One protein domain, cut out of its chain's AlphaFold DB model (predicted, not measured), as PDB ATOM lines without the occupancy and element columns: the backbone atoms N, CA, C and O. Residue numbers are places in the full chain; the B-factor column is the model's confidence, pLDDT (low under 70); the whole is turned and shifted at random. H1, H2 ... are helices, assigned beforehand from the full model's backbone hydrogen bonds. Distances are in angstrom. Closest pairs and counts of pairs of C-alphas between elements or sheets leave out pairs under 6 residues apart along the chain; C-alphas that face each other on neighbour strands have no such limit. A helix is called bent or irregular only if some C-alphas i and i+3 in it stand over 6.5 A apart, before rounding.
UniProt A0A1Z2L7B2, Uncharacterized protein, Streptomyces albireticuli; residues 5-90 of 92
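What this domain is: This is residues 5 to 90 of the 92 residues of an uncharacterized protein of Streptomyces albireticuli (UniProt A0A1Z2L7B2). Two helices, H3 and H1, lie side by side in opposite ways at one end of a long rod; H2 reaches away to the other end, and residues 49 to 62 lead back to H3. The 86 printed residues hold H1, H2, H3 in this order, with no named strand: all helix, only just loose, close to extended, radius of gyration of the C-alphas 17.9 A, spans 63 by 23 by 17 A.

Where its parts are: Find C-alpha 63 at (28.051, -16.662, 21.002); H3 runs 39.3 A to residue 89. H1, residues 5 to 24, begins at (45.858, -27.554, 46.924) and spans 27.4 A. H2, residues 27 to 48, spans 33.0 A and is irregular: C-alphas 28 and 31 are 8.5 A apart.

How they stand to each other: H3 touches H1 at a shallow tilt of 27 degrees, opposite ways, closest at C-alphas Gly 70 and Gly 20, 3.9 A. H3 touches H2 with residues 63 to 67 alone, and H2 touches H3 with residues 31 to 35 alone, closest at C-alphas Ala 63 and Thr 32, 5.8 A, at a steep 51 degrees. H1 and H2 touch only at the corner, C-alphas Ile 23 and Thr 31 closest at 5.8 A. Every O i to N i+4 pair is within hydrogen-bond range in H1, 16 of 18 in H2, 21 of 23 in H3.

The domain as a whole: C-alphas Gly 50 and Leu 90, the farthest apart, are 62.8 A apart. The printed part has no cut; the link H2 to H3 is long. Look for pLDDT under 70 at residues 52 and 54.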
ATOM      1  N   ILE A   5      47.055 -27.064  47.612       86.56
ATOM      2  CA  ILE A   5      45.858 -27.554  46.924       86.56
ATOM      3  C   ILE A   5      44.663 -26.632  47.190       86.56
ATOM      4  O   ILE A   5      43.995 -26.230  46.240       86.56
ATOM      5  N   GLU A   6      44.419 -26.234  48.441       86.81
ATOM      6  CA  GLU A   6      43.327 -25.307  48.780       86.81
ATOM      7  C   GLU A   6      43.502 -23.944  48.104       86.81
ATOM      8  O   GLU A   6      42.536 -23.397  47.561       86.81
ATOM      9  N   MET A   7      44.734 -23.416  48.086       89.50
ATOM     10  CA  MET A   7      45.044 -22.151  47.411       89.50
ATOM     11  C   MET A   7      44.786 -22.238  45.905       89.50
ATOM     12  O   MET A   7      44.189 -21.332  45.324       89.50
ATOM     13  N   VAL A   8      45.191 -23.343  45.274       91.19
ATOM     14  CA  VAL A   8      44.940 -23.604  43.852       91.19
ATOM     15  C   VAL A   8      43.436 -23.700  43.580       91.19
ATOM     16  O   VAL A   8      42.939 -23.026  42.678       91.19
ATOM     17  N   PHE A   9      42.689 -24.461  44.383       90.56
ATOM     18  CA  PHE A   9      41.233 -24.585  44.251       90.56
ATOM     19  C   PHE A   9      40.518 -23.240  44.384       90.56
ATOM     20  O   PHE A   9      39.635 -22.927  43.582       90.56
ATOM     21  N   LEU A  10      40.926 -22.422  45.357       92.06
ATOM     22  CA  LEU A  10      40.361 -21.093  45.566       92.06
ATOM     23  C   LEU A  10      40.640 -20.183  44.362       92.06
ATOM     24  O   LEU A  10      39.717 -19.562  43.836       92.06
ATOM     25  N   LEU A  11      41.888 -20.142  43.880       94.88
ATOM     26  CA  LEU A  11      42.286 -19.333  42.723       94.88
ATOM     27  C   LEU A  11      41.529 -19.735  41.454       94.88
ATOM     28  O   LEU A  11      40.982 -18.871  40.764       94.88
ATOM     29  N   PHE A  12      41.456 -21.033  41.154       93.50
ATOM     30  CA  PHE A  12      40.714 -21.517  39.991       93.50
ATOM     31  C   PHE A  12      39.208 -21.301  40.137       93.50
ATOM     32  O   PHE A  12      38.554 -20.977  39.146       93.50
ATOM     33  N   GLY A  13      38.659 -21.419  41.348       93.62
ATOM     34  CA  GLY A  13      37.253 -21.135  41.619       93.62
ATOM     35  C   GLY A  13      36.910 -19.669  41.354       93.62
ATOM     36  O   GLY A  13      35.986 -19.373  40.596       93.62
ATOM     37  N   VAL A  14      37.716 -18.746  41.887       96.19
ATOM     38  CA  VAL A  14      37.558 -17.299  41.659       96.19
ATOM     39  C   VAL A  14      37.719 -16.955  40.179       96.19
ATOM     40  O   VAL A  14      36.892 -16.226  39.626       96.19
ATOM     41  N   ALA A  15      38.734 -17.508  39.511       96.19
ATOM     42  CA  ALA A  15      38.930 -17.308  38.080       96.19
ATOM     43  C   ALA A  15      37.728 -17.826  37.273       96.19
ATOM     44  O   ALA A  15      37.225 -17.112  36.407       96.19
ATOM     45  N   ALA A  16      37.225 -19.026  37.573       95.06
ATOM     46  CA  ALA A  16      36.074 -19.610  36.889       95.06
ATOM     47  C   ALA A  16      34.813 -18.745  37.034       95.06
ATOM     48  O   ALA A  16      34.125 -18.521  36.039       95.06
ATOM     49  N   VAL A  17      34.552 -18.190  38.224       95.69
ATOM     50  CA  VAL A  17      33.440 -17.248  38.434       95.69
ATOM     51  C   VAL A  17      33.658 -15.962  37.641       95.69
ATOM     52  O   VAL A  17      32.773 -15.549  36.893       95.69
ATOM     53  N   ALA A  18      34.835 -15.341  37.749       95.50
ATOM     54  CA  ALA A  18      35.127 -14.077  37.075       95.50
ATOM     55  C   ALA A  18      35.023 -14.202  35.545       95.50
ATOM     56  O   ALA A  18      34.320 -13.424  34.894       95.50
ATOM     57  N   PHE A  19      35.671 -15.215  34.962       94.06
ATOM     58  CA  PHE A  19      35.577 -15.493  33.530       94.06
ATOM     59  C   PHE A  19      34.166 -15.923  33.128       94.06
ATOM     60  O   PHE A  19      33.674 -15.469  32.095       94.06
ATOM     61  N   GLY A  20      33.500 -16.736  33.950       92.50
ATOM     62  CA  GLY A  20      32.122 -17.159  33.736       92.50
ATOM     63  C   GLY A  20      31.178 -15.969  33.590       92.50
ATOM     64  O   GLY A  20      30.475 -15.875  32.588       92.50
ATOM     65  N   VAL A  21      31.246 -14.999  34.507       94.75
ATOM     66  CA  VAL A  21      30.461 -13.751  34.455       94.75
ATOM     67  C   VAL A  21      30.780 -12.942  33.198       94.75
ATOM     68  O   VAL A  21      29.868 -12.548  32.467       94.75
ATOM     69  N   VAL A  22      32.065 -12.720  32.902       94.06
ATOM     70  CA  VAL A  22      32.483 -11.946  31.720       94.06
ATOM     71  C   VAL A  22      31.938 -12.562  30.429       94.06
ATOM     72  O   VAL A  22      31.450 -11.839  29.555       94.06
ATOM     73  N   ILE A  23      32.003 -13.886  30.310       91.12
ATOM     74  CA  ILE A  23      31.582 -14.616  29.115       91.12
ATOM     75  C   ILE A  23      30.051 -14.711  29.035       91.12
ATOM     76  O   ILE A  23      29.494 -14.418  27.971       91.12
ATOM     77  N   ALA A  24      29.379 -15.080  30.131       92.19
ATOM     78  CA  ALA A  24      27.929 -15.289  30.205       92.19
ATOM     79  C   ALA A  24      27.150 -14.016  29.881       92.19
ATOM     80  O   ALA A  24      26.270 -14.017  29.019       92.19
ATOM     81  N   PHE A  25      27.534 -12.905  30.511       92.31
ATOM     82  CA  PHE A  25      26.885 -11.610  30.314       92.31
ATOM     83  C   PHE A  25      27.486 -10.810  29.155       92.31
ATOM     84  O   PHE A  25      27.087  -9.672  28.919       92.31
ATOM     85  N   ASN A  26      28.429 -11.398  28.407       91.44
ATOM     86  CA  ASN A  26      29.104 -10.752  27.283       91.44
ATOM     87  C   ASN A  26      29.633  -9.356  27.653       91.44
ATOM     88  O   ASN A  26      29.428  -8.379  26.924       91.44
ATOM     89  N   VAL A  27      30.295  -9.254  28.806       89.88
ATOM     90  CA  VAL A  27      30.786  -7.982  29.342       89.88
ATOM     91  C   VAL A  27      31.724  -7.349  28.315       89.88
ATOM     92  O   VAL A  27      32.628  -8.005  27.798       89.88
ATOM     93  N   ARG A  28      31.479  -6.078  27.961       89.06
ATOM     94  CA  ARG A  28      32.208  -5.339  26.903       89.06
ATOM     95  C   ARG A  28      32.172  -5.997  25.511       89.06
ATOM     96  O   ARG A  28      33.013  -5.696  24.662       89.06
ATOM     97  N   GLY A  29      31.224  -6.898  25.255       86.75
ATOM     98  CA  GLY A  29      31.111  -7.588  23.973       86.75
ATOM     99  C   GLY A  29      32.226  -8.606  23.704       86.75
ATOM    100  O   GLY A  29      32.499  -8.897  22.538       86.75
ATOM    101  N   VAL A  30      32.912  -9.112  24.738       88.44
ATOM    102  CA  VAL A  30      34.055 -10.037  24.590       88.44
ATOM    103  C   VAL A  30      33.671 -11.289  23.803       88.44
ATOM    104  O   VAL A  30      34.361 -11.650  22.847       88.44
ATOM    105  N   THR A  31      32.556 -11.925  24.161       87.94
ATOM    106  CA  THR A  31      32.084 -13.157  23.522       87.94
ATOM    107  C   THR A  31      31.712 -12.898  22.067       87.94
ATOM    108  O   THR A  31      32.167 -13.613  21.181       87.94
ATOM    109  N   THR A  32      30.970 -11.826  21.788       88.19
ATOM    110  CA  THR A  32      30.576 -11.465  20.415       88.19
ATOM    111  C   THR A  32      31.775 -11.141  19.527       88.19
ATOM    112  O   THR A  32      31.900 -11.707  18.445       88.19
ATOM    113  N   ARG A  33      32.723 -10.329  20.013       89.88
ATOM    114  CA  ARG A  33      33.944  -9.983  19.262       89.88
ATOM    115  C   ARG A  33      34.823 -11.207  19.003       89.88
ATOM    116  O   ARG A  33      35.475 -11.302  17.966       89.88
ATOM    117  N   ARG A  34      34.879 -12.148  19.950       87.88
ATOM    118  CA  ARG A  34      35.665 -13.382  19.807       87.88
ATOM    119  C   ARG A  34      35.066 -14.322  18.763       87.88
ATOM    120  O   ARG A  34      35.814 -14.898  17.970       87.88
ATOM    121  N   VAL A  35      33.743 -14.440  18.744       89.00
ATOM    122  CA  VAL A  35      33.003 -15.225  17.748       89.00
ATOM    123  C   VAL A  35      33.200 -14.629  16.360       89.00
ATOM    124  O   VAL A  35      33.638 -15.332  15.458       89.00
ATOM    125  N   GLU A  36      33.029 -13.317  16.216       87.94
ATOM    126  CA  GLU A  36      33.225 -12.605  14.950       87.94
ATOM    127  C   GLU A  36      34.648 -12.779  14.391       87.94
ATOM    128  O   GLU A  36      34.831 -13.110  13.220       87.94
ATOM    129  N   ARG A  37      35.677 -12.666  15.242       88.00
ATOM    130  CA  ARG A  37      37.070 -12.949  14.845       88.00
ATOM    131  C   ARG A  37      37.260 -14.391  14.383       88.00
ATOM    132  O   ARG A  37      38.028 -14.632  13.456       88.00
ATOM    133  N   THR A  38      36.607 -15.343  15.043       86.69
ATOM    134  CA  THR A  38      36.684 -16.765  14.681       86.69
ATOM    135  C   THR A  38      36.014 -17.014  13.335       86.69
ATOM    136  O   THR A  38      36.595 -17.683  12.487       86.69
ATOM    137  N   TYR A  39      34.848 -16.413  13.105       86.69
ATOM    138  CA  TYR A  39      34.103 -16.556  11.854       86.69
ATOM    139  C   TYR A  39      34.885 -15.957  10.692       86.69
ATOM    140  O   TYR A  39      35.076 -16.623   9.680       86.69
ATOM    141  N   ARG A  40      35.455 -14.764  10.883       86.31
ATOM    142  CA  ARG A  40      36.308 -14.125   9.876       86.31
ATOM    143  C   ARG A  40      37.535 -14.973   9.532       86.31
ATOM    144  O   ARG A  40      37.916 -15.055   8.374       86.31
ATOM    145  N   LYS A  41      38.157 -15.629  10.519       86.12
ATOM    146  CA  LYS A  41      39.276 -16.558  10.272       86.12
ATOM    147  C   LYS A  41      38.839 -17.794   9.485       86.12
ATOM    148  O   LYS A  41      39.544 -18.185   8.562       86.12
ATOM    149  N   LEU A  42      37.705 -18.391   9.850       85.06
ATOM    150  CA  LEU A  42      37.135 -19.542   9.143       85.06
ATOM    151  C   LEU A  42      36.811 -19.193   7.691       85.06
ATOM    152  O   LEU A  42      37.145 -19.959   6.795       85.06
ATOM    153  N   GLU A  43      36.230 -18.020   7.458       84.44
ATOM    154  CA  GLU A  43      35.919 -17.525   6.120       84.44
ATOM    155  C   GLU A  43      37.179 -17.304   5.280       84.44
ATOM    156  O   GLU A  43      37.257 -17.809   4.162       84.44
ATOM    157  N   LEU A  44      38.209 -16.659   5.838       86.06
ATOM    158  CA  LEU A  44      39.498 -16.480   5.159       86.06
ATOM    159  C   LEU A  44      40.161 -17.821   4.811       86.06
ATOM    160  O   LEU A  44      40.676 -17.983   3.707       86.06
ATOM    161  N   MET A  45      40.133 -18.798   5.723       83.75
ATOM    162  CA  MET A  45      40.654 -20.145   5.456       83.75
ATOM    163  C   MET A  45      39.838 -20.874   4.382       83.75
ATOM    164  O   MET A  45      40.405 -21.566   3.538       83.75
ATOM    165  N   HIS A  46      38.514 -20.705   4.386       84.38
ATOM    166  CA  HIS A  46      37.634 -21.311   3.392       84.38
ATOM    167  C   HIS A  46      37.887 -20.736   1.994       84.38
ATOM    168  O   HIS A  46      38.078 -21.499   1.045       84.38
ATOM    169  N   GLN A  47      37.998 -19.410   1.884       82.75
ATOM    170  CA  GLN A  47      38.340 -18.718   0.640       82.75
ATOM    171  C   GLN A  47      39.737 -19.115   0.136       82.75
ATOM    172  O   GLN A  47      39.898 -19.403  -1.048       82.75
ATOM    173  N   ALA A  48      40.728 -19.232   1.030       84.44
ATOM    174  CA  ALA A  48      42.072 -19.700   0.678       84.44
ATOM    175  C   ALA A  48      42.093 -21.151   0.156       84.44
ATOM    176  O   ALA A  48      42.972 -21.511  -0.621       84.44
ATOM    177  N   SER A  49      41.117 -21.979   0.545       82.19
ATOM    178  CA  SER A  49      40.974 -23.359   0.057       82.19
ATOM    179  C   SER A  49      40.274 -23.480  -1.306       82.19
ATOM    180  O   SER A  49      40.035 -24.593  -1.771       82.19
ATOM    181  N   GLY A  50      39.919 -22.357  -1.947       79.62
ATOM    182  CA  GLY A  50      39.253 -22.336  -3.255       79.62
ATOM    183  C   GLY A  50      37.789 -22.793  -3.231       79.62
ATOM    184  O   GLY A  50      37.202 -23.039  -4.283       79.62
ATOM    185  N   ARG A  51      37.181 -22.927  -2.045       73.88
ATOM    186  CA  ARG A  51      35.781 -23.342  -1.889       73.88
ATOM    187  C   ARG A  51      34.879 -22.105  -1.851       73.88
ATOM    188  O   ARG A  51      35.038 -21.242  -0.996       73.88
ATOM    189  N   LEU A  52      33.915 -22.042  -2.771       68.50
ATOM    190  CA  LEU A  52      32.919 -20.961  -2.903       68.50
ATOM    191  C   LEU A  52      31.596 -21.272  -2.167       68.50
ATOM    192  O   LEU A  52      30.558 -20.688  -2.466       68.50
ATOM    193  N   GLY A  53      31.611 -22.238  -1.245       70.00
ATOM    194  CA  GLY A  53      30.422 -22.685  -0.521       70.00
ATOM    195  C   GLY A  53      30.173 -21.903   0.773       70.00
ATOM    196  O   GLY A  53      31.054 -21.186   1.251       70.00
ATOM    197  N   PRO A  54      28.982 -22.052   1.380       67.00
ATOM    198  CA  PRO A  54      28.709 -21.474   2.689       67.00
ATOM    199  C   PRO A  54      29.647 -22.075   3.746       67.00
ATOM    200  O   PRO A  54      29.794 -23.294   3.858       67.00
ATOM    201  N   VAL A  55      30.272 -21.203   4.541       73.75
ATOM    202  CA  VAL A  55      31.163 -21.595   5.638       73.75
ATOM    203  C   VAL A  55      30.327 -22.226   6.749       73.75
ATOM    204  O   VAL A  55      29.487 -21.562   7.360       73.75
ATOM    205  N   SER A  56      30.556 -23.508   7.033       72.25
ATOM    206  CA  SER A  56      29.928 -24.167   8.174       72.25
ATOM    207  C   SER A  56      30.579 -23.689   9.469       72.25
ATOM    208  O   SER A  56      31.782 -23.835   9.692       72.25
ATOM    209  N   VAL A  57      29.770 -23.102  10.344       71.81
ATOM    210  CA  VAL A  57      30.222 -22.688  11.667       71.81
ATOM    211  C   VAL A  57      29.881 -23.788  12.674       71.81
ATOM    212  O   VAL A  57      28.714 -24.171  12.776       71.81
ATOM    213  N   PRO A  58      30.852 -24.289  13.458       77.44
ATOM    214  CA  PRO A  58      30.566 -25.266  14.499       77.44
ATOM    215  C   PRO A  58      29.683 -24.655  15.597       77.44
ATOM    216  O   PRO A  58      29.920 -23.530  16.038       77.44
ATOM    217  N   LEU A  59      28.710 -25.425  16.100       74.38
ATOM    218  CA  LEU A  59      27.785 -25.014  17.170       74.38
ATOM    219  C   LEU A  59      28.525 -24.463  18.407       74.38
ATOM    220  O   LEU A  59      28.137 -23.444  18.981       74.38
ATOM    221  N   PHE A  60      29.647 -25.101  18.755       73.75
ATOM    222  CA  PHE A  60      30.532 -24.728  19.862       73.75
ATOM    223  C   PHE A  60      31.225 -23.367  19.675       73.75
ATOM    224  O   PHE A  60      31.723 -22.778  20.632       73.75
ATOM    225  N   GLY A  61      31.260 -22.852  18.444       75.38
ATOM    226  CA  GLY A  61      31.821 -21.548  18.100       75.38
ATOM    227  C   GLY A  61      30.825 -20.394  18.204       75.38
ATOM    228  O   GLY A  61      31.204 -19.260  17.933       75.38
ATOM    229  N   THR A  62      29.565 -20.653  18.569       85.75
ATOM    230  CA  THR A  62      28.523 -19.619  18.619       85.75
ATOM    231  C   THR A  62      28.576 -18.794  19.906       85.75
ATOM    232  O   THR A  62      28.962 -19.268  20.977       85.75
ATOM    233  N   ALA A  63      28.120 -17.538  19.830       87.06
ATOM    234  CA  ALA A  63      28.051 -16.662  21.002       87.06
ATOM    235  C   ALA A  63      27.110 -17.208  22.085       87.06
ATOM    236  O   ALA A  63      27.402 -17.063  23.269       87.06
ATOM    237  N   GLY A  64      26.007 -17.849  21.682       87.31
ATOM    238  CA  GLY A  64      25.064 -18.482  22.602       87.31
ATOM    239  C   GLY A  64      25.706 -19.622  23.387       87.31
ATOM    240  O   GLY A  64      25.632 -19.627  24.613       87.31
ATOM    241  N   TYR A  65      26.414 -20.526  22.701       89.06
ATOM    242  CA  TYR A  65      27.112 -21.631  23.358       89.06
ATOM    243  C   TYR A  65      28.179 -21.138  24.342       89.06
ATOM    244  O   TYR A  65      28.238 -21.604  25.476       89.06
ATOM    245  N   LEU A  66      28.983 -20.145  23.952       89.56
ATOM    246  CA  LEU A  66      29.995 -19.579  24.845       89.56
ATOM    247  C   LEU A  66      29.368 -18.918  26.077       89.56
ATOM    248  O   LEU A  66      29.864 -19.111  27.182       89.56
ATOM    249  N   ARG A  67      28.264 -18.178  25.915       92.06
ATOM    250  CA  ARG A  67      27.535 -17.591  27.052       92.06
ATOM    251  C   ARG A  67      26.987 -18.666  27.986       92.06
ATOM    252  O   ARG A  67      27.118 -18.525  29.197       92.06
ATOM    253  N   PHE A  68      26.425 -19.742  27.433       92.31
ATOM    254  CA  PHE A  68      25.967 -20.892  28.210       92.31
ATOM    255  C   PHE A  68      27.119 -21.541  28.985       92.31
ATOM    256  O   PHE A  68      26.997 -21.764  30.185       92.31
ATOM    257  N   LEU A  69      28.270 -21.754  28.339       92.31
ATOM    258  CA  LEU A  69      29.470 -22.260  29.002       92.31
ATOM    259  C   LEU A  69      29.889 -21.343  30.160       92.31
ATOM    260  O   LEU A  69      30.135 -21.826  31.260       92.31
ATOM    261  N   GLY A  70      29.901 -20.025  29.942       92.19
ATOM    262  CA  GLY A  70      30.164 -19.048  30.999       92.19
ATOM    263  C   GLY A  70      29.175 -19.162  32.162       92.19
ATOM    264  O   GLY A  70      29.588 -19.141  33.319       92.19
ATOM    265  N   ALA A  71      27.886 -19.356  31.872       95.31
ATOM    266  CA  ALA A  71      26.853 -19.531  32.890       95.31
ATOM    267  C   ALA A  71      27.046 -20.819  33.703       95.31
ATOM    268  O   ALA A  71      26.795 -20.807  34.902       95.31
ATOM    269  N   VAL A  72      27.540 -21.899  33.084       96.25
ATOM    270  CA  VAL A  72      27.891 -23.160  33.763       96.25
ATOM    271  C   VAL A  72      29.186 -23.033  34.575       96.25
ATOM    272  O   VAL A  72      29.301 -23.626  35.645       96.25
ATOM    273  N   MET A  73      30.156 -22.231  34.128       95.31
ATOM    274  CA  MET A  73      31.410 -22.016  34.863       95.31
ATOM    275  C   MET A  73      31.202 -21.336  36.222       95.31
ATOM    276  O   MET A  73      31.942 -21.624  37.160       95.31
ATOM    277  N   ILE A  74      30.196 -20.466  36.347       96.00
ATOM    278  CA  ILE A  74      29.889 -19.748  37.593       96.00
ATOM    279  C   ILE A  74      29.568 -20.711  38.754       96.00
ATOM    280  O   ILE A  74      30.289 -20.667  39.749       96.00
ATOM    281  N   PRO A  75      28.550 -21.597  38.676       95.62
ATOM    282  CA  PRO A  75      28.236 -22.512  39.768       95.62
ATOM    283  C   PRO A  75      29.382 -23.484  40.058       95.62
ATOM    284  O   PRO A  75      29.653 -23.748  41.225       95.62
ATOM    285  N   PHE A  76      30.118 -23.956  39.044       95.19
ATOM    286  CA  PHE A  76      31.311 -24.781  39.268       95.19
ATOM    287  C   PHE A  76      32.390 -24.038  40.065       95.19
ATOM    288  O   PHE A  76      32.932 -24.581  41.027       95.19
ATOM    289  N   GLY A  77      32.678 -22.787  39.701       94.25
ATOM    290  CA  GLY A  77      33.629 -21.955  40.430       94.25
ATOM    291  C   GLY A  77      33.187 -21.687  41.869       94.25
ATOM    292  O   GLY A  77      33.998 -21.800  42.785       94.25
ATOM    293  N   LEU A  78      31.894 -21.423  42.086       95.75
ATOM    294  CA  LEU A  78      31.319 -21.262  43.425       95.75
ATOM    295  C   LEU A  78      31.459 -22.533  44.268       95.75
ATOM    296  O   LEU A  78      31.878 -22.443  45.419       95.75
ATOM    297  N   ILE A  79      31.180 -23.710  43.699       95.31
ATOM    298  CA  ILE A  79      31.360 -24.997  44.390       95.31
ATOM    299  C   ILE A  79      32.822 -25.179  44.807       95.31
ATOM    300  O   ILE A  79      33.079 -25.566  45.944       95.31
ATOM    301  N   MET A  80      33.785 -24.857  43.936       92.75
ATOM    302  CA  MET A  80      35.207 -24.958  44.288       92.75
ATOM    303  C   MET A  80      35.617 -23.989  45.399       92.75
ATOM    304  O   MET A  80      36.391 -24.370  46.276       92.75
ATOM    305  N   ILE A  81      35.086 -22.762  45.399       94.06
ATOM    306  CA  ILE A  81      35.329 -21.790  46.475       94.06
ATOM    307  C   ILE A  81      34.765 -22.318  47.797       94.06
ATOM    308  O   ILE A  81      35.482 -22.345  48.795       94.06
ATOM    309  N   VAL A  82      33.509 -22.775  47.800       93.75
ATOM    310  CA  VAL A  82      32.853 -23.317  49.000       93.75
ATOM    311  C   VAL A  82      33.603 -24.538  49.525       93.75
ATOM    312  O   VAL A  82      33.864 -24.613  50.721       93.75
ATOM    313  N   ALA A  83      33.996 -25.462  48.647       89.94
ATOM    314  CA  ALA A  83      34.768 -26.638  49.026       89.94
ATOM    315  C   ALA A  83      36.131 -26.258  49.626       89.94
ATOM    316  O   ALA A  83      36.505 -26.800  50.660       89.94
ATOM    317  N   SER A  84      36.845 -25.299  49.028       89.19
ATOM    318  CA  SER A  84      38.133 -24.827  49.555       89.19
ATOM    319  C   SER A  84      37.981 -24.196  50.945       89.19
ATOM    320  O   SER A  84      38.704 -24.560  51.869       89.19
ATOM    321  N   VAL A  85      36.976 -23.335  51.139       88.94
ATOM    322  CA  VAL A  85      36.691 -22.722  52.449       88.94
ATOM    323  C   VAL A  85      36.280 -23.773  53.484       88.94
ATOM    324  O   VAL A  85      36.746 -23.724  54.620       88.94
ATOM    325  N   ALA A  86      35.446 -24.742  53.100       88.25
ATOM    326  CA  ALA A  86      35.034 -25.828  53.984       88.25
ATOM    327  C   ALA A  86      36.238 -26.670  54.432       88.25
ATOM    328  O   ALA A  86      36.386 -26.929  55.626       88.25
ATOM    329  N   LEU A  87      37.131 -27.024  53.504       85.88
ATOM    330  CA  LEU A  87      38.363 -27.754  53.806       85.88
ATOM    331  C   LEU A  87      39.292 -26.960  54.733       85.88
ATOM    332  O   LEU A  87      39.814 -27.529  55.685       85.88
ATOM    333  N   MET A  88      39.430 -25.649  54.519       85.25
ATOM    334  CA  MET A  88      40.208 -24.768  55.403       85.25
ATOM    335  C   MET A  88      39.615 -24.643  56.816       85.25
ATOM    336  O   MET A  88      40.345 -24.343  57.759       85.25
ATOM    337  N   SER A  89      38.297 -24.810  56.959       81.25
ATOM    338  CA  SER A  89      37.586 -24.671  58.237       81.25
ATOM    339  C   SER A  89      37.572 -25.942  59.088       81.25
ATOM    340  O   SER A  89      37.226 -25.880  60.269       81.25
ATOM    341  N   LEU A  90      37.939 -27.089  58.509       80.38
ATOM    342  CA  LEU A  90      38.061 -28.333  59.256       80.38
ATOM    343  C   LEU A  90      39.316 -28.268  60.143       80.38
ATOM    344  O   LEU A  90      40.393 -27.938  59.641       80.38
TER     345      LEU A  90